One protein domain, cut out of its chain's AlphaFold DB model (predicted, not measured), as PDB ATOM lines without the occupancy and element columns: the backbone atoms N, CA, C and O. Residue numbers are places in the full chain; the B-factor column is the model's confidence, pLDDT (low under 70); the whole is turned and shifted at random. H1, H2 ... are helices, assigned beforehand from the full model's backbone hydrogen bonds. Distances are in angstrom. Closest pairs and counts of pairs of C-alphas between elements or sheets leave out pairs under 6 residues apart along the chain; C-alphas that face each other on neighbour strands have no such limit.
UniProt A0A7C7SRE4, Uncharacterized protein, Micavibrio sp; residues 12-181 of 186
ATOM      1  N   LYS A  12       5.119  28.880 122.384       94.69
ATOM      2  CA  LYS A  12       6.498  28.615 121.948       94.69
ATOM      3  C   LYS A  12       7.088  27.423 122.688       94.69
ATOM      4  O   LYS A  12       7.657  26.550 122.046       94.69
ATOM      5  N   GLU A  13       6.946  27.369 124.012       94.62
ATOM      6  CA  GLU A  13       7.448  26.254 124.823       94.62
ATOM      7  C   GLU A  13       6.839  24.917 124.384       94.62
ATOM      8  O   GLU A  13       7.558  23.933 124.190       94.62
ATOM      9  N   LEU A  14       5.526  24.896 124.128       95.38
ATOM     10  CA  LEU A  14       4.852  23.733 123.557       95.38
ATOM     11  C   LEU A  14       5.492  23.321 122.223       95.38
ATOM     12  O   LEU A  14       5.916  22.181 122.066       95.38
ATOM     13  N   LEU A  15       5.616  24.253 121.275       96.25
ATOM     14  CA  LEU A  15       6.134  23.966 119.934       96.25
ATOM     15  C   LEU A  15       7.595  23.507 119.928       96.25
ATOM     16  O   LEU A  15       7.959  22.636 119.136       96.25
ATOM     17  N   VAL A  16       8.419  24.092 120.794       96.25
ATOM     18  CA  VAL A  16       9.867  23.865 120.877       96.25
ATOM     19  C   VAL A  16      10.212  22.590 121.644       96.25
ATOM     20  O   VAL A  16      11.218  21.951 121.338       96.25
ATOM     21  N   SER A  17       9.392  22.185 122.614       95.94
ATOM     22  CA  SER A  17       9.636  20.956 123.378       95.94
ATOM     23  C   SER A  17       9.236  19.688 122.615       95.94
ATOM     24  O   SER A  17       9.850  18.634 122.789       95.94
ATOM     25  N   LEU A  18       8.233  19.776 121.735       95.94
ATOM     26  CA  LEU A  18       7.657  18.620 121.042       95.94
ATOM     27  C   LEU A  18       8.631  17.806 120.177       95.94
ATOM     28  O   LEU A  18       8.524  16.583 120.233       95.94
ATOM     29  N   PRO A  19       9.591  18.387 119.428       95.00
ATOM     30  CA  PRO A  19      10.572  17.600 118.682       95.00
ATOM     31  C   PRO A  19      11.354  16.621 119.566       95.00
ATOM     32  O   PRO A  19      11.528  15.465 119.192       95.00
ATOM     33  N   TYR A  20      11.769  17.057 120.760       93.81
ATOM     34  CA  TYR A  20      12.434  16.191 121.733       93.81
ATOM     35  C   TYR A  20      11.443  15.214 122.380       93.81
ATOM     36  O   TYR A  20      11.657  14.003 122.349       93.81
ATOM     37  N   LYS A  21      10.319  15.720 122.910       93.19
ATOM     38  CA  LYS A  21       9.341  14.888 123.630       93.19
ATOM     39  C   LYS A  21       8.754  13.777 122.753       93.19
ATOM     40  O   LYS A  21       8.525  12.683 123.249       93.19
ATOM     41  N   ALA A  22       8.513  14.037 121.469       92.44
ATOM     42  CA  ALA A  22       7.981  13.038 120.545       92.44
ATOM     43  C   ALA A  22       8.979  11.911 120.268       92.44
ATOM     44  O   ALA A  22       8.581  10.750 120.267       92.44
ATOM     45  N   GLY A  23      10.264  12.230 120.086       90.56
ATOM     46  CA  GLY A  23      11.301  11.205 119.963       90.56
ATOM     47  C   GLY A  23      11.428  10.371 121.239       90.56
ATOM     48  O   GLY A  23      11.436   9.147 121.175       90.56
ATOM     49  N   LEU A  24      11.419  11.028 122.400       89.69
ATOM     50  CA  LEU A  24      11.477  10.343 123.691       89.69
ATOM     51  C   LEU A  24      10.270   9.420 123.912       89.69
ATOM     52  O   LEU A  24      10.402   8.309 124.405       89.69
ATOM     53  N   TRP A  25       9.084   9.867 123.507       90.81
ATOM     54  CA  TRP A  25       7.867   9.073 123.617       90.81
ATOM     55  C   TRP A  25       7.915   7.802 122.751       90.81
ATOM     56  O   TRP A  25       7.437   6.760 123.192       90.81
ATOM     57  N   VAL A  26       8.524   7.858 121.558       87.62
ATOM     58  CA  VAL A  26       8.731   6.662 120.716       87.62
ATOM     59  C   VAL A  26       9.749   5.719 121.336       87.62
ATOM     60  O   VAL A  26       9.498   4.520 121.354       87.62
ATOM     61  N   SER A  27      10.860   6.236 121.868       84.75
ATOM     62  CA  SER A  27      11.888   5.377 122.474       84.75
ATOM     63  C   SER A  27      11.342   4.604 123.684       84.75
ATOM     64  O   SER A  27      11.662   3.440 123.890       84.75
ATOM     65  N   MET A  28      10.408   5.204 124.427       83.38
ATOM     66  CA  MET A  28       9.740   4.563 125.561       83.38
ATOM     67  C   MET A  28       8.704   3.491 125.170       83.38
ATOM     68  O   MET A  28       8.197   2.807 126.061       83.38
ATOM     69  N   ALA A  29       8.360   3.335 123.887       78.69
ATOM     70  CA  ALA A  29       7.272   2.456 123.455       78.69
ATOM     71  C   ALA A  29       7.569   0.962 123.651       78.69
ATOM     72  O   ALA A  29       6.667   0.206 124.009       78.69
ATOM     73  N   ASP A  30       8.821   0.540 123.452       64.62
ATOM     74  CA  ASP A  30       9.233  -0.869 123.570       64.62
ATOM     75  C   ASP A  30       9.567  -1.275 125.018       64.62
ATOM     76  O   ASP A  30       9.771  -2.452 125.324       64.62
ATOM     77  N   ASN A  31       9.593  -0.311 125.947       58.09
ATOM     78  CA  ASN A  31       9.989  -0.553 127.326       58.09
ATOM     79  C   ASN A  31       8.834  -1.222 128.095       58.09
ATOM     80  O   ASN A  31       7.979  -0.574 128.706       58.09
ATOM     81  N   VAL A  32       8.792  -2.558 128.040       43.97
ATOM     82  CA  VAL A  32       7.924  -3.428 128.850       43.97
ATOM     83  C   VAL A  32       8.320  -3.287 130.332       43.97
ATOM     84  O   VAL A  32       8.970  -4.153 130.910       43.97
ATOM     85  N   GLY A  33       7.956  -2.161 130.948       35.09
ATOM     86  CA  GLY A  33       8.335  -1.786 132.314       35.09
ATOM     87  C   GLY A  33       8.822  -0.340 132.377       35.09
ATOM     88  O   GLY A  33      10.019  -0.093 132.400       35.09
ATOM     89  N   GLY A  34       7.884   0.610 132.373       44.03
ATOM     90  CA  GLY A  34       8.171   2.044 132.314       44.03
ATOM     91  C   GLY A  34       9.152   2.569 133.372       44.03
ATOM     92  O   GLY A  34       9.204   2.072 134.491       44.03
ATOM     93  N   GLU A  35       9.932   3.581 132.988       47.00
ATOM     94  CA  GLU A  35       9.771   5.003 133.385       47.00
ATOM     95  C   GLU A  35      11.020   5.846 133.062       47.00
ATOM     96  O   GLU A  35      11.024   7.056 133.262       47.00
ATOM     97  N   SER A  36      12.056   5.258 132.462       54.31
ATOM     98  CA  SER A  36      13.207   6.004 131.950       54.31
ATOM     99  C   SER A  36      13.668   5.406 130.630       54.31
ATOM    100  O   SER A  36      14.018   4.227 130.588       54.31
ATOM    101  N   ALA A  37      13.689   6.215 129.570       59.00
ATOM    102  CA  ALA A  37      14.523   5.913 128.410       59.00
ATOM    103  C   ALA A  37      15.955   5.675 128.911       59.00
ATOM    104  O   ALA A  37      16.429   6.449 129.754       59.00
ATOM    105  N   ASP A  38      16.611   4.604 128.455       69.38
ATOM    106  CA  ASP A  38      18.010   4.351 128.813       69.38
ATOM    107  C   ASP A  38      18.846   5.588 128.429       69.38
ATOM    108  O   ASP A  38      18.559   6.276 127.445       69.38
ATOM    109  N   GLU A  39      19.887   5.910 129.193       75.69
ATOM    110  CA  GLU A  39      20.749   7.073 128.935       75.69
ATOM    111  C   GLU A  39      21.313   7.054 127.504       75.69
ATOM    112  O   GLU A  39      21.482   8.101 126.877       75.69
ATOM    113  N   LYS A  40      21.505   5.856 126.938       73.69
ATOM    114  CA  LYS A  40      21.896   5.660 125.536       73.69
ATOM    115  C   LYS A  40      20.843   6.143 124.537       73.69
ATOM    116  O   LYS A  40      21.197   6.762 123.536       73.69
ATOM    117  N   GLU A  41      19.559   5.897 124.796       74.06
ATOM    118  CA  GLU A  41      18.466   6.399 123.952       74.06
ATOM    119  C   GLU A  41      18.389   7.921 124.016       74.06
ATOM    120  O   GLU A  41      18.203   8.581 122.993       74.06
ATOM    121  N   LYS A  42      18.581   8.493 125.210       82.38
ATOM    122  CA  LYS A  42      18.602   9.948 125.395       82.38
ATOM    123  C   LYS A  42      19.778  10.588 124.659       82.38
ATOM    124  O   LYS A  42      19.601  11.641 124.045       82.38
ATOM    125  N   GLU A  43      20.950   9.957 124.676       83.81
ATOM    126  CA  GLU A  43      22.124  10.406 123.922       83.81
ATOM    127  C   GLU A  43      21.896  10.317 122.405       83.81
ATOM    128  O   GLU A  43      22.151  11.284 121.680       83.81
ATOM    129  N   ALA A  44      21.328   9.208 121.923       83.88
ATOM    130  CA  ALA A  44      20.978   9.035 120.516       83.88
ATOM    131  C   ALA A  44      19.943  10.069 120.051       83.88
ATOM    132  O   ALA A  44      20.117  10.721 119.018       83.88
ATOM    133  N   LEU A  45      18.891  10.281 120.847       86.56
ATOM    134  CA  LEU A  45      17.879  11.299 120.596       86.56
ATOM    135  C   LEU A  45      18.499  12.699 120.573       86.56
ATOM    136  O   LEU A  45      18.183  13.497 119.690       86.56
ATOM    137  N   ALA A  46      19.421  12.986 121.494       86.62
ATOM    138  CA  ALA A  46      20.137  14.251 121.519       86.62
ATOM    139  C   ALA A  46      20.925  14.490 120.233       86.62
ATOM    140  O   ALA A  46      20.836  15.572 119.652       86.62
ATOM    141  N   GLN A  47      21.647  13.472 119.761       85.50
ATOM    142  CA  GLN A  47      22.373  13.544 118.499       85.50
ATOM    143  C   GLN A  47      21.418  13.745 117.315       85.50
ATOM    144  O   GLN A  47      21.668  14.603 116.470       85.50
ATOM    145  N   ILE A  48      20.302  13.014 117.270       86.62
ATOM    146  CA  ILE A  48      19.287  13.134 116.214       86.62
ATOM    147  C   ILE A  48      18.721  14.556 116.145       86.62
ATOM    148  O   ILE A  48      18.622  15.125 115.052       86.62
ATOM    149  N   VAL A  49      18.353  15.127 117.295       86.69
ATOM    150  CA  VAL A  49      17.800  16.485 117.398       86.69
ATOM    151  C   VAL A  49      18.858  17.524 117.020       86.69
ATOM    152  O   VAL A  49      18.572  18.399 116.202       86.69
ATOM    153  N   ASP A  50      20.095  17.383 117.510       84.31
ATOM    154  CA  ASP A  50      21.211  18.283 117.186       84.31
ATOM    155  C   ASP A  50      21.569  18.253 115.688       84.31
ATOM    156  O   ASP A  50      21.813  19.298 115.075       84.31
ATOM    157  N   GLU A  51      21.592  17.072 115.066       81.56
ATOM    158  CA  GLU A  51      21.814  16.914 113.624       81.56
ATOM    159  C   GLU A  51      20.686  17.536 112.805       81.56
ATOM    160  O   GLU A  51      20.946  18.206 111.803       81.56
ATOM    161  N   LYS A  52      19.432  17.334 113.229       79.94
ATOM    162  CA  LYS A  52      18.279  17.957 112.580       79.94
ATOM    163  C   LYS A  52      18.369  19.474 112.678       79.94
ATOM    164  O   LYS A  52      18.233  20.120 111.647       79.94
ATOM    165  N   GLY A  53      18.685  20.038 113.844       78.62
ATOM    166  CA  GLY A  53      18.842  21.486 114.026       78.62
ATOM    167  C   GLY A  53      19.906  22.132 113.128       78.62
ATOM    168  O   GLY A  53      19.776  23.300 112.781       78.62
ATOM    169  N   LYS A  54      20.920  21.373 112.691       78.00
ATOM    170  CA  LYS A  54      21.956  21.827 111.739       78.00
ATOM    171  C   LYS A  54      21.571  21.637 110.264       78.00
ATOM    172  O   LYS A  54      22.326  22.039 109.379       78.00
ATOM    173  N   GLY A  55      20.453  20.968 109.993       75.25
ATOM    174  CA  GLY A  55      19.995  20.640 108.650       75.25
ATOM    175  C   GLY A  55      19.429  21.837 107.887       75.25
ATOM    176  O   GLY A  55      19.064  22.861 108.456       75.25
ATOM    177  N   MET A  56      19.318  21.685 106.566       74.62
ATOM    178  CA  MET A  56      18.534  22.606 105.744       74.62
ATOM    179  C   MET A  56      17.055  22.229 105.823       74.62
ATOM    180  O   MET A  56      16.698  21.068 105.623       74.62
ATOM    181  N   PHE A  57      16.201  23.220 106.076       77.75
ATOM    182  CA  PHE A  57      14.753  23.052 106.132       77.75
ATOM    183  C   PHE A  57      14.080  23.859 105.028       77.75
ATOM    184  O   PHE A  57      14.464  24.994 104.753       77.75
ATOM    185  N   GLU A  58      13.030  23.294 104.439       77.06
ATOM    186  CA  GLU A  58      12.177  24.011 103.483       77.06
ATOM    187  C   GLU A  58      11.287  25.055 104.181       77.06
ATOM    188  O   GLU A  58      10.946  26.083 103.595       77.06
ATOM    189  N   SER A  59      10.945  24.816 105.451       88.94
ATOM    190  CA  SER A  59      10.195  25.743 106.294       88.94
ATOM    191  C   SER A  59      11.126  26.477 107.258       88.94
ATOM    192  O   SER A  59      11.775  25.868 108.112       88.94
ATOM    193  N   ALA A  60      11.146  27.808 107.153       90.50
ATOM    194  CA  ALA A  60      11.873  28.674 108.079       90.50
ATOM    195  C   ALA A  60      11.327  28.570 109.514       90.50
ATOM    196  O   ALA A  60      12.101  28.656 110.462       90.50
ATOM    197  N   PHE A  61      10.023  28.321 109.674       93.31
ATOM    198  CA  PHE A  61       9.412  28.070 110.978       93.31
ATOM    199  C   PHE A  61       9.988  26.810 111.634       93.31
ATOM    200  O   PHE A  61      10.415  26.863 112.783       93.31
ATOM    201  N   VAL A  62      10.068  25.697 110.899       92.06
ATOM    202  CA  VAL A  62      10.630  24.445 111.435       92.06
ATOM    203  C   VAL A  62      12.105  24.606 111.797       92.06
ATOM    204  O   VAL A  62      12.533  24.097 112.830       92.06
ATOM    205  N   HIS A  63      12.870  25.354 110.998       91.75
ATOM    206  CA  HIS A  63      14.251  25.692 111.343       91.75
ATOM    207  C   HIS A  63      14.339  26.506 112.643       91.75
ATOM    208  O   HIS A  63      15.164  26.185 113.494       91.75
ATOM    209  N   GLU A  64      13.482  27.520 112.833       93.44
ATOM    210  CA  GLU A  64      13.437  28.291 114.086       93.44
ATOM    211  C   GLU A  64      13.079  27.412 115.289       93.44
ATOM    212  O   GLU A  64      13.768  27.485 116.305       93.44
ATOM    213  N   VAL A  65      12.061  26.549 115.165       95.19
ATOM    214  CA  VAL A  65      11.695  25.581 116.213       95.19
ATOM    215  C   VAL A  65      12.898  24.717 116.568       95.19
ATOM    216  O   VAL A  65      13.276  24.667 117.730       95.19
ATOM    217  N   MET A  66      13.506  24.051 115.582       94.00
ATOM    218  CA  MET A  66      14.592  23.104 115.835       94.00
ATOM    219  C   MET A  66      15.837  23.785 116.399       94.00
ATOM    220  O   MET A  66      16.463  23.247 117.308       94.00
ATOM    221  N   SER A  67      16.174  24.978 115.902       92.25
ATOM    222  CA  SER A  67      17.255  25.783 116.467       92.25
ATOM    223  C   SER A  67      16.994  26.074 117.943       92.25
ATOM    224  O   SER A  67      17.888  25.886 118.766       92.25
ATOM    225  N   GLU A  68      15.775  26.492 118.289       93.69
ATOM    226  CA  GLU A  68      15.414  26.806 119.669       93.69
ATOM    227  C   GLU A  68      15.372  25.551 120.553       93.69
ATOM    228  O   GLU A  68      15.840  25.585 121.692       93.69
ATOM    229  N   THR A  69      14.906  24.415 120.020       94.62
ATOM    230  CA  THR A  69      14.938  23.116 120.709       94.62
ATOM    231  C   THR A  69      16.369  22.767 121.109       94.62
ATOM    232  O   THR A  69      16.605  22.390 122.258       94.62
ATOM    233  N   CYS A  70      17.333  22.937 120.197       91.69
ATOM    234  CA  CYS A  70      18.748  22.678 120.466       91.69
ATOM    235  C   CYS A  70      19.363  23.705 121.429       91.69
ATOM    236  O   CYS A  70      20.141  23.337 122.310       91.69
ATOM    237  N   THR A  71      19.017  24.991 121.309       92.88
ATOM    238  CA  THR A  71      19.500  26.036 122.228       92.88
ATOM    239  C   THR A  71      19.046  25.782 123.668       92.88
ATOM    240  O   THR A  71      19.803  26.036 124.605       92.88
ATOM    241  N   ARG A  72      17.853  25.209 123.856       93.44
ATOM    242  CA  ARG A  72      17.277  24.885 125.169       93.44
ATOM    243  C   ARG A  72      17.588  23.467 125.652       93.44
ATOM    244  O   ARG A  72      16.840  22.910 126.450       93.44
ATOM    245  N   LYS A  73      18.717  22.882 125.239       90.50
ATOM    246  CA  LYS A  73      19.138  21.526 125.649       90.50
ATOM    247  C   LYS A  73      19.126  21.291 127.164       90.50
ATOM    248  O   LYS A  73      18.800  20.204 127.626       90.50
ATOM    249  N   GLN A  74      19.431  22.325 127.946       91.44
ATOM    250  CA  GLN A  74      19.387  22.288 129.412       91.44
ATOM    251  C   GLN A  74      17.976  22.068 129.998       91.44
ATOM    252  O   GLN A  74      17.855  21.629 131.137       91.44
ATOM    253  N   GLU A  75      16.918  22.355 129.235       92.62
ATOM    254  CA  GLU A  75      15.515  22.197 129.647       92.62
ATOM    255  C   GLU A  75      14.950  20.811 129.296       92.62
ATOM    256  O   GLU A  75      13.874  20.446 129.761       92.62
ATOM    257  N   TRP A  76      15.670  19.995 128.519       92.31
ATOM    258  CA  TRP A  76      15.160  18.706 128.033       92.31
ATOM    259  C   TRP A  76      14.801  17.741 129.165       92.31
ATOM    260  O   TRP A  76      13.766  17.078 129.104       92.31
ATOM    261  N   ALA A  77      15.595  17.732 130.239       87.69
ATOM    262  CA  ALA A  77      15.305  16.941 131.434       87.69
ATOM    263  C   ALA A  77      13.983  17.354 132.109       87.69
ATOM    264  O   ALA A  77      13.281  16.520 132.670       87.69
ATOM    265  N   GLN A  78      13.602  18.634 132.031       89.44
ATOM    266  CA  GLN A  78      12.300  19.098 132.513       89.44
ATOM    267  C   GLN A  78      11.174  18.662 131.566       89.44
ATOM    268  O   GLN A  78      10.083  18.314 132.019       89.44
ATOM    269  N   TRP A  79      11.417  18.669 130.253       91.12
ATOM    270  CA  TRP A  79      10.410  18.292 129.257       91.12
ATOM    271  C   TRP A  79      10.036  16.806 129.304       91.12
ATOM    272  O   TRP A  79       8.899  16.460 128.971       91.12
ATOM    273  N   GLU A  80      10.947  15.949 129.773       85.69
ATOM    274  CA  GLU A  80      10.702  14.522 130.023       85.69
ATOM    275  C   GLU A  80       9.505  14.292 130.960       85.69
ATOM    276  O   GLU A  80       8.668  13.434 130.684       85.69
ATOM    277  N   ALA A  81       9.326  15.129 131.989       83.56
ATOM    278  CA  ALA A  81       8.194  15.011 132.916       83.56
ATOM    279  C   ALA A  81       6.822  15.122 132.217       83.56
ATOM    280  O   ALA A  81       5.819  14.590 132.697       83.56
ATOM    281  N   GLY A  82       6.766  15.793 131.063       80.94
ATOM    282  CA  GLY A  82       5.558  15.955 130.257       80.94
ATOM    283  C   GLY A  82       5.413  14.950 129.113       80.94
ATOM    284  O   GLY A  82       4.537  15.141 128.270       80.94
ATOM    285  N   VAL A  83       6.267  13.927 128.997       86.19
ATOM    286  CA  VAL A  83       6.268  13.018 127.830       86.19
ATOM    287  C   VAL A  83       4.945  12.249 127.669       86.19
ATOM    288  O   VAL A  83       4.489  11.994 126.558       86.19
ATOM    289  N   HIS A  84       4.249  11.969 128.770       84.56
ATOM    290  CA  HIS A  84       2.967  11.258 128.768       84.56
ATOM    291  C   HIS A  84       1.819  12.041 128.099       84.56
ATOM    292  O   HIS A  84       0.828  11.441 127.685       84.56
ATOM    293  N   THR A  85       1.935  13.369 127.961       88.19
ATOM    294  CA  THR A  85       0.931  14.207 127.280       88.19
ATOM    295  C   THR A  85       1.252  14.481 125.814       88.19
ATOM    296  O   THR A  85       0.494  15.198 125.164       88.19
ATOM    297  N   VAL A  86       2.328  13.903 125.261       91.62
ATOM    298  CA  VAL A  86       2.836  14.215 123.911       91.62
ATOM    299  C   VAL A  86       1.758  14.167 122.838       91.62
ATOM    300  O   VAL A  86       1.628  15.120 122.080       91.62
ATOM    301  N   LEU A  87       0.933  13.121 122.791       91.06
ATOM    302  CA  LEU A  87      -0.105  13.009 121.759       91.06
ATOM    303  C   LEU A  87      -1.152  14.134 121.847       91.06
ATOM    304  O   LEU A  87      -1.618  14.630 120.823       91.06
ATOM    305  N   GLN A  88      -1.504  14.566 123.061       92.25
ATOM    306  CA  GLN A  88      -2.435  15.680 123.274       92.25
ATOM    307  C   GLN A  88      -1.780  17.024 122.941       92.25
ATOM    308  O   GLN A  88      -2.422  17.920 122.397       92.25
ATOM    309  N   ASP A  89      -0.504  17.163 123.279       93.94
ATOM    310  CA  ASP A  89       0.294  18.353 123.012       93.94
ATOM    311  C   ASP A  89       0.534  18.544 121.508       93.94
ATOM    312  O   ASP A  89       0.475  19.673 121.026       93.94
ATOM    313  N   LEU A  90       0.699  17.453 120.753       93.81
ATOM    314  CA  LEU A  90       0.777  17.471 119.291       93.81
ATOM    315  C   LEU A  90      -0.533  17.935 118.650       93.81
ATOM    316  O   LEU A  90      -0.496  18.790 117.772       93.81
ATOM    317  N   ASP A  91      -1.681  17.438 119.115       92.06
ATOM    318  CA  ASP A  91      -3.002  17.868 118.620       92.06
ATOM    319  C   ASP A  91      -3.200  19.385 118.827       92.06
ATOM    320  O   ASP A  91      -3.587  20.127 117.916       92.06
ATOM    321  N   LYS A  92      -2.828  19.881 120.018       93.31
ATOM    322  CA  LYS A  92      -2.845  21.317 120.341       93.31
ATOM    323  C   LYS A  92      -1.877  22.109 119.465       93.31
ATOM    324  O   LYS A  92      -2.264  23.141 118.924       93.31
ATOM    325  N   ALA A  93      -0.641  21.641 119.308       94.50
ATOM    326  CA  ALA A  93       0.370  22.297 118.486       94.50
ATOM    327  C   ALA A  93      -0.068  22.400 117.022       94.50
ATOM    328  O   ALA A  93      -0.001  23.480 116.442       94.50
ATOM    329  N   MET A  94      -0.594  21.320 116.442       93.62
ATOM    330  CA  MET A  94      -1.080  21.332 115.062       93.62
ATOM    331  C   MET A  94      -2.270  22.275 114.886       93.62
ATOM    332  O   MET A  94      -2.310  23.023 113.909       93.62
ATOM    333  N   SER A  95      -3.189  22.321 115.854       92.00
ATOM    334  CA  SER A  95      -4.290  23.294 115.862       92.00
ATOM    335  C   SER A  95      -3.782  24.742 115.911       92.00
ATOM    336  O   SER A  95      -4.269  25.600 115.173       92.00
ATOM    337  N   LEU A  96      -2.770  25.019 116.742       92.44
ATOM    338  CA  LEU A  96      -2.153  26.344 116.868       92.44
ATOM    339  C   LEU A  96      -1.441  26.777 115.582       92.44
ATOM    340  O   LEU A  96      -1.625  27.909 115.134       92.44
ATOM    341  N   ILE A  97      -0.645  25.886 114.986       92.56
ATOM    342  CA  ILE A  97       0.107  26.184 113.763       92.56
ATOM    343  C   ILE A  97      -0.860  26.408 112.597       92.56
ATOM    344  O   ILE A  97      -0.729  27.418 111.908       92.56
ATOM    345  N   ARG A  98      -1.878  25.550 112.419       91.38
ATOM    346  CA  ARG A  98      -2.905  25.704 111.365       91.38
ATOM    347  C   ARG A  98      -3.671  27.025 111.469       91.38
ATOM    348  O   ARG A  98      -4.110  27.557 110.457       91.38
ATOM    349  N   GLY A  99      -3.829  27.560 112.680       89.69
ATOM    350  CA  GLY A  99      -4.493  28.843 112.910       89.69
ATOM    351  C   GLY A  99      -3.650  30.078 112.571       89.69
ATOM    352  O   GLY A  99      -4.215  31.166 112.457       89.69
ATOM    353  N   LYS A 100      -2.322  29.945 112.433       91.69
ATOM    354  CA  LYS A 100      -1.395  31.088 112.297       91.69
ATOM    355  C   LYS A 100      -0.475  31.018 111.076       91.69
ATOM    356  O   LYS A 100      -0.083  32.063 110.563       91.69
ATOM    357  N   LEU A 101      -0.113  29.822 110.616       91.19
ATOM    358  CA  LEU A 101       0.851  29.594 109.539       91.19
ATOM    359  C   LEU A 101       0.203  28.927 108.320       91.19
ATOM    360  O   LEU A 101      -0.964  28.542 108.329       91.19
ATOM    361  N   GLN A 102       0.976  28.814 107.239       90.88
ATOM    362  CA  GLN A 102       0.527  28.169 106.010       90.88
ATOM    363  C   GLN A 102       0.524  26.642 106.159       90.88
ATOM    364  O   GLN A 102       1.298  26.073 106.929       90.88
ATOM    365  N   GLU A 103      -0.300  25.968 105.357       88.19
ATOM    366  CA  GLU A 103      -0.402  24.502 105.327       88.19
ATOM    367  C   GLU A 103       0.966  23.827 105.139       88.19
ATOM    368  O   GLU A 103       1.315  22.922 105.890       88.19
ATOM    369  N   LYS A 104       1.815  24.372 104.254       87.62
ATOM    370  CA  LYS A 104       3.187  23.882 104.042       87.62
ATOM    371  C   LYS A 104       4.046  23.861 105.317       87.62
ATOM    372  O   LYS A 104       4.907  22.999 105.456       87.62
ATOM    373  N   ASP A 105       3.842  24.810 106.233       90.19
ATOM    374  CA  ASP A 105       4.612  24.911 107.476       90.19
ATOM    375  C   ASP A 105       4.068  23.926 108.516       90.19
ATOM    376  O   ASP A 105       4.842  23.337 109.271       90.19
ATOM    377  N   CYS A 106       2.752  23.681 108.497       90.62
ATOM    378  CA  CYS A 106       2.112  22.622 109.278       90.62
ATOM    379  C   CYS A 106       2.647  21.246 108.859       90.62
ATOM    380  O   CYS A 106       3.081  20.460 109.704       90.62
ATOM    381  N   ASP A 107       2.664  20.977 107.553       87.06
ATOM    382  CA  ASP A 107       3.146  19.715 106.992       87.06
ATOM    383  C   ASP A 107       4.633  19.508 107.265       87.06
ATOM    384  O   ASP A 107       5.041  18.419 107.677       87.06
ATOM    385  N   ALA A 108       5.443  20.557 107.094       89.19
ATOM    386  CA  ALA A 108       6.868  20.510 107.395       89.19
ATOM    387  C   ALA A 108       7.124  20.224 108.882       89.19
ATOM    388  O   ALA A 108       8.011  19.430 109.205       89.19
ATOM    389  N   TYR A 109       6.347  20.828 109.787       92.75
ATOM    390  CA  TYR A 109       6.472  20.599 111.226       92.75
ATOM    391  C   TYR A 109       6.111  19.158 111.602       92.75
ATOM    392  O   TYR A 109       6.916  18.470 112.235       92.75
ATOM    393  N   GLY A 110       4.955  18.664 111.145       90.50
ATOM    394  CA  GLY A 110       4.537  17.280 111.385       90.50
ATOM    395  C   GLY A 110       5.510  16.260 110.786       90.50
ATOM    396  O   GLY A 110       5.910  15.311 111.459       90.50
ATOM    397  N   SER A 111       5.978  16.501 109.559       88.31
ATOM    398  CA  SER A 111       6.970  15.652 108.888       88.31
ATOM    399  C   SER A 111       8.296  15.619 109.649       88.31
ATOM    400  O   SER A 111       8.899  14.558 109.807       88.31
ATOM    401  N   ASN A 112       8.736  16.761 110.188       90.38
ATOM    402  CA  ASN A 112       9.952  16.826 110.991       90.38
ATOM    403  C   ASN A 112       9.829  16.035 112.304       90.38
ATOM    404  O   ASN A 112      10.750  15.296 112.647       90.38
ATOM    405  N   ILE A 113       8.692  16.137 112.999       92.81
ATOM    406  CA  ILE A 113       8.426  15.351 114.213       92.81
ATOM    407  C   ILE A 113       8.407  13.853 113.895       92.81
ATOM    408  O   ILE A 113       9.086  13.075 114.565       92.81
ATOM    409  N   MET A 114       7.706  13.451 112.830       88.81
ATOM    410  CA  MET A 114       7.699  12.057 112.381       88.81
ATOM    411  C   MET A 114       9.101  11.560 112.033       88.81
ATOM    412  O   MET A 114       9.462  10.442 112.387       88.81
ATOM    413  N   ALA A 115       9.914  12.389 111.373       86.06
ATOM    414  CA  ALA A 115      11.283  12.034 111.031       86.06
ATOM    415  C   ALA A 115      12.147  11.771 112.272       86.06
ATOM    416  O   ALA A 115      12.984  10.873 112.234       86.06
ATOM    417  N   ILE A 116      11.961  12.534 113.353       89.62
ATOM    418  CA  ILE A 116      12.660  12.295 114.624       89.62
ATOM    419  C   ILE A 116      12.212  10.963 115.231       89.62
ATOM    420  O   ILE A 116      13.067  10.154 115.580       89.62
ATOM    421  N   GLY A 117      10.898  10.710 115.287       87.81
ATOM    422  CA  GLY A 117      10.341   9.451 115.793       87.81
ATOM    423  C   GLY A 117      10.860   8.220 115.041       87.81
ATOM    424  O   GLY A 117      11.277   7.244 115.653       87.81
ATOM    425  N   VAL A 118      10.890   8.267 113.708       83.62
ATOM    426  CA  VAL A 118      11.415   7.152 112.901       83.62
ATOM    427  C   VAL A 118      12.912   6.958 113.144       83.62
ATOM    428  O   VAL A 118      13.349   5.829 113.341       83.62
ATOM    429  N   LYS A 119      13.697   8.047 113.186       83.56
ATOM    430  CA  LYS A 119      15.143   7.953 113.437       83.56
ATOM    431  C   LYS A 119      15.462   7.308 114.785       83.56
ATOM    432  O   LYS A 119      16.436   6.571 114.861       83.56
ATOM    433  N   ILE A 120      14.711   7.627 115.841       84.00
ATOM    434  CA  ILE A 120      15.008   7.079 117.169       84.00
ATOM    435  C   ILE A 120      14.640   5.596 117.260       84.00
ATOM    436  O   ILE A 120      15.436   4.835 117.797       84.00
ATOM    437  N   ALA A 121      13.522   5.177 116.655       81.75
ATOM    438  CA  ALA A 121      13.159   3.760 116.561       81.75
ATOM    439  C   ALA A 121      14.218   2.957 115.779       81.75
ATOM    440  O   ALA A 121      14.638   1.878 116.187       81.75
ATOM    441  N   GLU A 122      14.727   3.511 114.671       77.56
ATOM    442  CA  GLU A 122      15.822   2.882 113.923       77.56
ATOM    443  C   GLU A 122      17.124   2.827 114.739       77.56
ATOM    444  O   GLU A 122      17.765   1.776 114.792       77.56
ATOM    445  N   ALA A 123      17.496   3.927 115.400       74.88
ATOM    446  CA  ALA A 123      18.720   4.009 116.192       74.88
ATOM    447  C   ALA A 123      18.704   3.026 117.368       74.88
ATOM    448  O   ALA A 123      19.688   2.321 117.574       74.88
ATOM    449  N   PHE A 124      17.591   2.930 118.105       67.75
ATOM    450  CA  PHE A 124      17.447   1.991 119.221       67.75
ATOM    451  C   PHE A 124      17.737   0.552 118.787       67.75
ATOM    452  O   PHE A 124      18.509  -0.171 119.419       67.75
ATOM    453  N   ARG A 125      17.216   0.171 117.621       63.62
ATOM    454  CA  ARG A 125      17.392  -1.170 117.075       63.62
ATOM    455  C   ARG A 125      18.817  -1.449 116.578       63.62
ATOM    456  O   ARG A 125      19.242  -2.601 116.589       63.62
ATOM    457  N   GLU A 126      19.564  -0.429 116.160       57.06
ATOM    458  CA  GLU A 126      20.996  -0.539 115.830       57.06
ATOM    459  C   GLU A 126      21.896  -0.592 117.074       57.06
ATOM    460  O   GLU A 126      22.949  -1.225 117.040       57.06
ATOM    461  N   PHE A 127      21.480  -0.002 118.200       55.22
ATOM    462  CA  PHE A 127      22.180  -0.211 119.475       55.22
ATOM    463  C   PHE A 127      22.035  -1.648 119.989       55.22
ATOM    464  O   PHE A 127      22.947  -2.144 120.653       55.22
ATOM    465  N   ASP A 128      20.928  -2.319 119.660       54.25
ATOM    466  CA  ASP A 128      20.702  -3.736 119.977       54.25
ATOM    467  C   ASP A 128      21.318  -4.684 118.917       54.25
ATOM    468  O   ASP A 128      21.622  -5.848 119.186       54.25
ATOM    469  N   ALA A 129      21.578  -4.179 117.704       48.75
ATOM    470  CA  ALA A 129      22.208  -4.907 116.605       48.75
ATOM    471  C   ALA A 129      23.314  -4.073 115.929       48.75
ATOM    472  O   ALA A 129      23.043  -3.293 115.025       48.75
ATOM    473  N   ASP A 130      24.557  -4.320 116.344       44.97
ATOM    474  CA  ASP A 130      25.853  -3.723 115.954       44.97
ATOM    475  C   ASP A 130      26.025  -3.333 114.448       44.97
ATOM    476  O   ASP A 130      26.740  -3.999 113.689       44.97
ATOM    477  N   ALA A 131      25.369  -2.261 113.968       38.41
ATOM    478  CA  ALA A 131      25.435  -1.796 112.569       38.41
ATOM    479  C   ALA A 131      25.223  -0.270 112.382       38.41
ATOM    480  O   ALA A 131      24.761   0.433 113.266       38.41
ATOM    481  N   SER A 132      25.646   0.247 111.216       42.56
ATOM    482  CA  SER A 132      25.948   1.664 110.924       42.56
ATOM    483  C   SER A 132      24.748   2.549 110.509       42.56
ATOM    484  O   SER A 132      24.118   2.306 109.482       42.56
ATOM    485  N   VAL A 133      24.595   3.669 111.233       50.56
ATOM    486  CA  VAL A 133      23.462   4.626 111.318       50.56
ATOM    487  C   VAL A 133      23.092   5.437 110.067       50.56
ATOM    488  O   VAL A 133      22.112   6.180 110.066       50.56
ATOM    489  N   MET A 134      23.823   5.379 108.957       46.97
ATOM    490  CA  MET A 134      23.557   6.330 107.867       46.97
ATOM    491  C   MET A 134      23.564   5.681 106.495       46.97
ATOM    492  O   MET A 134      24.570   5.108 106.098       46.97
ATOM    493  N   VAL A 135      22.445   5.853 105.761       46.84
ATOM    494  CA  VAL A 135      22.382   6.283 104.335       46.84
ATOM    495  C   VAL A 135      20.969   6.150 103.697       46.84
ATOM    496  O   VAL A 135      20.772   6.632 102.584       46.84
ATOM    497  N   LYS A 136      19.923   5.608 104.353       52.06
ATOM    498  CA  LYS A 136      18.608   5.337 103.687       52.06
ATOM    499  C   LYS A 136      17.372   6.117 104.174       52.06
ATOM    500  O   LYS A 136      16.259   5.875 103.700       52.06
ATOM    501  N   LEU A 137      17.567   7.123 105.018       50.97
ATOM    502  CA  LEU A 137      16.499   7.660 105.856       50.97
ATOM    503  C   LEU A 137      15.362   8.408 105.127       50.97
ATOM    504  O   LEU A 137      14.191   8.177 105.414       50.97
ATOM    505  N   ASN A 138      15.658   9.291 104.163       56.06
ATOM    506  CA  ASN A 138      14.593  10.061 103.492       56.06
ATOM    507  C   ASN A 138      13.620   9.160 102.717       56.06
ATOM    508  O   ASN A 138      12.419   9.425 102.677       56.06
ATOM    509  N   THR A 139      14.129   8.082 102.121       61.28
ATOM    510  CA  THR A 139      13.301   7.100 101.416       61.28
ATOM    511  C   THR A 139      12.457   6.298 102.403       61.28
ATOM    512  O   THR A 139      11.273   6.098 102.151       61.28
ATOM    513  N   GLN A 140      13.026   5.891 103.540       60.88
ATOM    514  CA  GLN A 140      12.314   5.160 104.595       60.88
ATOM    515  C   GLN A 140      11.189   5.988 105.222       60.88
ATOM    516  O   GLN A 140      10.067   5.498 105.300       60.88
ATOM    517  N   ILE A 141      11.441   7.260 105.557       63.78
ATOM    518  CA  ILE A 141      10.411   8.171 106.084       63.78
ATOM    519  C   ILE A 141       9.272   8.330 105.079       63.78
ATOM    520  O   ILE A 141       8.103   8.213 105.444       63.78
ATOM    521  N   ARG A 142       9.593   8.562 103.798       66.19
ATOM    522  CA  ARG A 142       8.562   8.712 102.764       66.19
ATOM    523  C   ARG A 142       7.727   7.442 102.627       66.19
ATOM    524  O   ARG A 142       6.506   7.526 102.597       66.19
ATOM    525  N   LEU A 143       8.375   6.278 102.581       65.75
ATOM    526  CA  LEU A 143       7.694   4.987 102.497       65.75
ATOM    527  C   LEU A 143       6.834   4.707 103.734       65.75
ATOM    528  O   LEU A 143       5.731   4.190 103.584       65.75
ATOM    529  N   PHE A 144       7.296   5.086 104.927       66.31
ATOM    530  CA  PHE A 144       6.529   4.971 106.163       66.31
ATOM    531  C   PHE A 144       5.285   5.865 106.138       66.31
ATOM    532  O   PHE A 144       4.175   5.383 106.340       66.31
ATOM    533  N   LEU A 145       5.437   7.149 105.800       66.69
ATOM    534  CA  LEU A 145       4.314   8.087 105.671       66.69
ATOM    535  C   LEU A 145       3.314   7.629 104.598       66.69
ATOM    536  O   LEU A 145       2.098   7.685 104.795       66.69
ATOM    537  N   GLU A 146       3.810   7.128 103.468       69.12
ATOM    538  CA  GLU A 146       2.993   6.527 102.414       69.12
ATOM    539  C   GLU A 146       2.262   5.254 102.887       69.12
ATOM    540  O   GLU A 146       1.104   5.038 102.534       69.12
ATOM    541  N   ALA A 147       2.906   4.401 103.686       65.81
ATOM    542  CA  ALA A 147       2.269   3.217 104.259       65.81
ATOM    543  C   ALA A 147       1.171   3.614 105.260       65.81
ATOM    544  O   ALA A 147       0.040   3.135 105.157       65.81
ATOM    545  N   MET A 148       1.467   4.558 106.150       64.56
ATOM    546  CA  MET A 148       0.548   5.064 107.171       64.56
ATOM    547  C   MET A 148      -0.689   5.739 106.572       64.56
ATOM    548  O   MET A 148      -1.820   5.437 106.962       64.56
ATOM    549  N   THR A 149      -0.499   6.596 105.564       64.06
ATOM    550  CA  THR A 149      -1.610   7.226 104.828       64.06
ATOM    551  C   THR A 149      -2.519   6.194 104.157       64.06
ATOM    552  O   THR A 149      -3.740   6.353 104.182       64.06
ATOM    553  N   ARG A 150      -1.968   5.112 103.585       64.31
ATOM    554  CA  ARG A 150      -2.757   4.032 102.956       64.31
ATOM    555  C   ARG A 150      -3.510   3.175 103.975       64.31
ATOM    556  O   ARG A 150      -4.671   2.841 103.735       64.31
ATOM    557  N   VAL A 151      -2.888   2.867 105.118       56.16
ATOM    558  CA  VAL A 151      -3.526   2.136 106.230       56.16
ATOM    559  C   VAL A 151      -4.724   2.917 106.773       56.16
ATOM    560  O   VAL A 151      -5.808   2.353 106.934       56.16
ATOM    561  N   LEU A 152      -4.576   4.228 106.978       55.81
ATOM    562  CA  LEU A 152      -5.676   5.094 107.419       55.81
ATOM    563  C   LEU A 152      -6.786   5.228 106.372       55.81
ATOM    564  O   LEU A 152      -7.963   5.221 106.727       55.81
ATOM    565  N   LYS A 153      -6.431   5.257 105.082       61.34
ATOM    566  CA  LYS A 153      -7.394   5.262 103.969       61.34
ATOM    567  C   LYS A 153      -8.055   3.897 103.706       61.34
ATOM    568  O   LYS A 153      -8.894   3.805 102.815       61.34
ATOM    569  N   ARG A 154      -7.738   2.853 104.494       53.38
ATOM    570  CA  ARG A 154      -8.255   1.473 104.347       53.38
ATOM    571  C   ARG A 154      -8.068   0.894 102.935       53.38
ATOM    572  O   ARG A 154      -8.894   0.099 102.479       53.38
ATOM    573  N   ASP A 155      -6.987   1.262 102.252       46.28
ATOM    574  CA  ASP A 155      -6.685   0.718 100.928       46.28
ATOM    575  C   ASP A 155      -6.018  -0.666 101.058       46.28
ATOM    576  O   ASP A 155      -5.031  -0.833 101.777       46.28
ATOM    577  N   LYS A 156      -6.599  -1.696 100.427       40.84
ATOM    578  CA  LYS A 156      -6.292  -3.124 100.678       40.84
ATOM    579  C   LYS A 156      -5.205  -3.718  99.771       40.84
ATOM    580  O   LYS A 156      -4.968  -4.924  99.828       40.84
ATOM    581  N   SER A 157      -4.533  -2.934  98.928       41.41
ATOM    582  CA  SER A 157      -3.481  -3.458  98.045       41.41
ATOM    583  C   SER A 157      -2.132  -3.568  98.771       41.41
ATOM    584  O   SER A 157      -1.262  -2.709  98.636       41.41
ATOM    585  N   ILE A 158      -1.950  -4.626  99.565       41.94
ATOM    586  CA  ILE A 158      -0.701  -4.867 100.301       41.94
ATOM    587  C   ILE A 158       0.293  -5.625  99.414       41.94
ATOM    588  O   ILE A 158       0.131  -6.817  99.157       41.94
ATOM    589  N   LYS A 159       1.357  -4.934  98.999       39.66
ATOM    590  CA  LYS A 159       2.684  -5.515  98.751       39.66
ATOM    591  C   LYS A 159       3.729  -4.498  99.196       39.66
ATOM    592  O   LYS A 159       4.134  -3.644  98.413       39.66
ATOM    593  N   THR A 160       4.154  -4.584 100.449       39.81
ATOM    594  CA  THR A 160       5.251  -3.760 100.965       39.81
ATOM    595  C   THR A 160       6.275  -4.692 101.600       39.81
ATOM    596  O   THR A 160       6.256  -4.939 102.795       39.81
ATOM    597  N   GLU A 161       7.170  -5.243 100.777       38.00
ATOM    598  CA  GLU A 161       8.352  -6.011 101.215       38.00
ATOM    599  C   GLU A 161       9.492  -5.096 101.702       38.00
ATOM    600  O   GLU A 161      10.662  -5.466 101.698       38.00
ATOM    601  N   THR A 162       9.183  -3.871 102.118       43.31
ATOM    602  CA  THR A 162      10.154  -2.995 102.776       43.31
ATOM    603  C   THR A 162       9.790  -2.964 104.245       43.31
ATOM    604  O   THR A 162       9.183  -2.015 104.728       43.31
ATOM    605  N   ALA A 163      10.081  -4.070 104.928       45.47
ATOM    606  CA  ALA A 163       9.973  -4.145 106.371       45.47
ATOM    607  C   ALA A 163      10.979  -3.146 106.951       45.47
ATOM    608  O   ALA A 163      12.182  -3.405 106.994       45.47
ATOM    609  N   LEU A 164      10.486  -1.965 107.326       52.19
ATOM    610  CA  LEU A 164      11.158  -1.158 108.331       52.19
ATOM    611  C   LEU A 164      11.386  -2.078 109.512       52.19
ATOM    612  O   LEU A 164      10.461  -2.776 109.933       52.19
ATOM    613  N   ASN A 165      12.618  -2.145 109.991       59.44
ATOM    614  CA  ASN A 165      12.874  -3.003 111.116       59.44
ATOM    615  C   ASN A 165      12.592  -2.267 112.424       59.44
ATOM    616  O   ASN A 165      13.509  -1.961 113.181       59.44
ATOM    617  N   ILE A 166      11.311  -2.028 112.648       64.94
ATOM    618  CA  ILE A 166      10.751  -1.343 113.803       64.94
ATOM    619  C   ILE A 166       9.954  -2.383 114.605       64.94
ATOM    620  O   ILE A 166       9.351  -3.288 114.008       64.94
ATOM    621  N   SER A 167      10.004  -2.312 115.939       68.75
ATOM    622  CA  SER A 167       9.232  -3.211 116.807       68.75
ATOM    623  C   SER A 167       7.722  -2.992 116.617       68.75
ATOM    624  O   SER A 167       7.278  -1.966 116.101       68.75
ATOM    625  N   TYR A 168       6.895  -3.956 117.030       74.50
ATOM    626  CA  TYR A 168       5.438  -3.782 116.970       74.50
ATOM    627  C   TYR A 168       4.957  -2.611 117.847       74.50
ATOM    628  O   TYR A 168       4.042  -1.887 117.451       74.50
ATOM    629  N   GLU A 169       5.565  -2.408 119.019       77.81
ATOM    630  CA  GLU A 169       5.181  -1.318 119.923       77.81
ATOM    631  C   GLU A 169       5.684   0.038 119.415       77.81
ATOM    632  O   GLU A 169       4.939   1.015 119.460       77.81
ATOM    633  N   GLU A 170       6.883   0.101 118.832       76.94
ATOM    634  CA  GLU A 170       7.390   1.314 118.178       76.94
ATOM    635  C   GLU A 170       6.570   1.686 116.929       76.94
ATOM    636  O   GLU A 170       6.252   2.856 116.718       76.94
ATOM    637  N   ASP A 171       6.165   0.707 116.112       79.81
ATOM    638  CA  ASP A 171       5.295   0.932 114.950       79.81
ATOM    639  C   ASP A 171       3.919   1.455 115.382       79.81
ATOM    640  O   ASP A 171       3.376   2.409 114.807       79.81
ATOM    641  N   LYS A 172       3.371   0.883 116.458       82.31
ATOM    642  CA  LYS A 172       2.139   1.365 117.082       82.31
ATOM    643  C   LYS A 172       2.311   2.781 117.632       82.31
ATOM    644  O   LYS A 172       1.424   3.612 117.426       82.31
ATOM    645  N   ALA A 173       3.441   3.078 118.263       86.44
ATOM    646  CA  ALA A 173       3.748   4.405 118.769       86.44
ATOM    647  C   ALA A 173       3.816   5.425 117.619       86.44
ATOM    648  O   ALA A 173       3.063   6.402 117.589       86.44
ATOM    649  N   LEU A 174       4.626   5.162 116.597       85.62
ATOM    650  CA  LEU A 174       4.710   6.001 115.398       85.62
ATOM    651  C   LEU A 174       3.347   6.175 114.717       85.62
ATOM    652  O   LEU A 174       3.028   7.259 114.218       85.62
ATOM    653  N   SER A 175       2.510   5.138 114.742       83.75
ATOM    654  CA  SER A 175       1.140   5.205 114.242       83.75
ATOM    655  C   SER A 175       0.247   6.160 115.036       83.75
ATOM    656  O   SER A 175      -0.588   6.860 114.455       83.75
ATOM    657  N   GLU A 176       0.384   6.193 116.358       87.88
ATOM    658  CA  GLU A 176      -0.338   7.119 117.235       87.88
ATOM    659  C   GLU A 176       0.172   8.559 117.091       87.88
ATOM    660  O   GLU A 176      -0.651   9.472 116.984       87.88
ATOM    661  N   LEU A 177       1.491   8.762 116.967       87.88
ATOM    662  CA  LEU A 177       2.077  10.063 116.620       87.88
ATOM    663  C   LEU A 177       1.513  10.599 115.308       87.88
ATOM    664  O   LEU A 177       1.062  11.744 115.241       87.88
ATOM    665  N   TYR A 178       1.492   9.758 114.272       86.88
ATOM    666  CA  TYR A 178       0.954  10.136 112.973       86.88
ATOM    667  C   TYR A 178      -0.516  10.562 113.088       86.88
ATOM    668  O   TYR A 178      -0.914  11.602 112.563       86.88
ATOM    669  N   LYS A 179      -1.338   9.792 113.813       87.19
ATOM    670  CA  LYS A 179      -2.750  10.141 114.030       87.19
ATOM    671  C   LYS A 179      -2.911  11.470 114.763       87.19
ATOM    672  O   LYS A 179      -3.798  12.230 114.397       87.19
ATOM    673  N   ALA A 180      -2.078  11.750 115.765       88.38
ATOM    674  CA  ALA A 180      -2.119  13.017 116.493       88.38
ATOM    675  C   ALA A 180      -1.753  14.211 115.594       88.38
ATOM    676  O   ALA A 180      -2.389  15.258 115.668       88.38
ATOM    677  N   LEU A 181      -0.779  14.042 114.696       86.56
ATOM    678  CA  LEU A 181      -0.337  15.097 113.779       86.56
ATOM    679  C   LEU A 181      -1.348  15.388 112.655       86.56
ATOM    680  O   LEU A 181      -1.591  16.545 112.294       86.56
TER     681      LEU A 181
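AT A GLANCE: This is residues 12 to 181 of the 186 residues of an uncharacterized protein of Micavibrio sp (UniProt A0A7C7SRE4). Two helices side by side, the long H6 and H1, form the core of a helical bundle, with H2 and H3 along one side of them and H5 and H8 along the other. The short H4 packs on H1, H7 crosses H6 on the side away from H1, and a long loop, residues 153 to 167, leads from H7 back to H8. The printed part has 170 residues, with eight named helices, H1 to H8 in order, and no named strand; its class is all helix. It is compact, with a radius of gyration of the C-alphas of 15.4 A and spans of 41 by 36 by 30 A.

HOW THE PARTS SIT: H6, residues 103 to 128, and H1, residues 12 to 30, are the hubs, touching 6 helices each. Residues 112 to 124 of H6 touch H1 the same way, at a shallow tilt of 34 degrees, only just short of steep; their closest C-alphas, of Gly 23 and Gly 117, are 4.6 A apart. With H2, residues 39 to 53, H3, residues 60 to 71, H5, residues 83 to 100, and H8, residues 168 to 181, they form an up and down bundle, each helix running against the one before it in the chain. Residues 116 to 124 of H6 touch H2, closest at the C-alphas of Leu 45 and Ile 120, 6.1 A. H2 and H3 are a hairpin, closest at the C-alphas of Gly 53 and Met 66, 4.9 A. H8 touches H6 opposite ways at a shallow tilt of 13 degrees, with residues 110 to 121 of H6 alone; the C-alphas of Gly 110 and Leu 181 come closest, 5.9 A. Residues 176 to 181 of H8 touch residues 87 to 94 of H5, closest at the C-alphas of Asp 91 and Ala 180, 5.4 A. H4, residues 73 to 80, touches residues 17 to 24 of H1, closest at the C-alphas of Ser 17 and Trp 79, 6.5 A. H7, residues 137 to 152, touches H6 at 70.0 degrees, only just about perpendicular, closest at the C-alphas of Ala 115 and Ile 141, 6.3 A; H7 and H1 are apart. Every O i to N i+4 pair is within hydrogen-bond range in H2, H3, H6, H7 and H8, but 10 of 15 are in H1, 2 of 4 in H4 and 12 of 14 in H5.

IN THESE COORDINATES: H6 is 38.2 A long, from C-alpha 103 at (-0.402, 24.502, 105.327) to C-alpha 128 at (20.702, -3.736, 119.977). H1 is 29.7 A long, with a kink of 42 degrees near residue 20, and H5 is 25.0 A long, with a kink of 37 degrees near residue 90. H8 ends at C-alpha 181, at (-0.337, 15.097, 113.779).

THE WHOLE: The C-alphas of Gln 74 and Ser 157, the two farthest apart, are 46.6 A apart. The printed part has no cut, and the link from H7 to H8 is long. Mean pLDDT of the printed part is 77.3, and residues 30 to 38 and 124 to 167 are under 70.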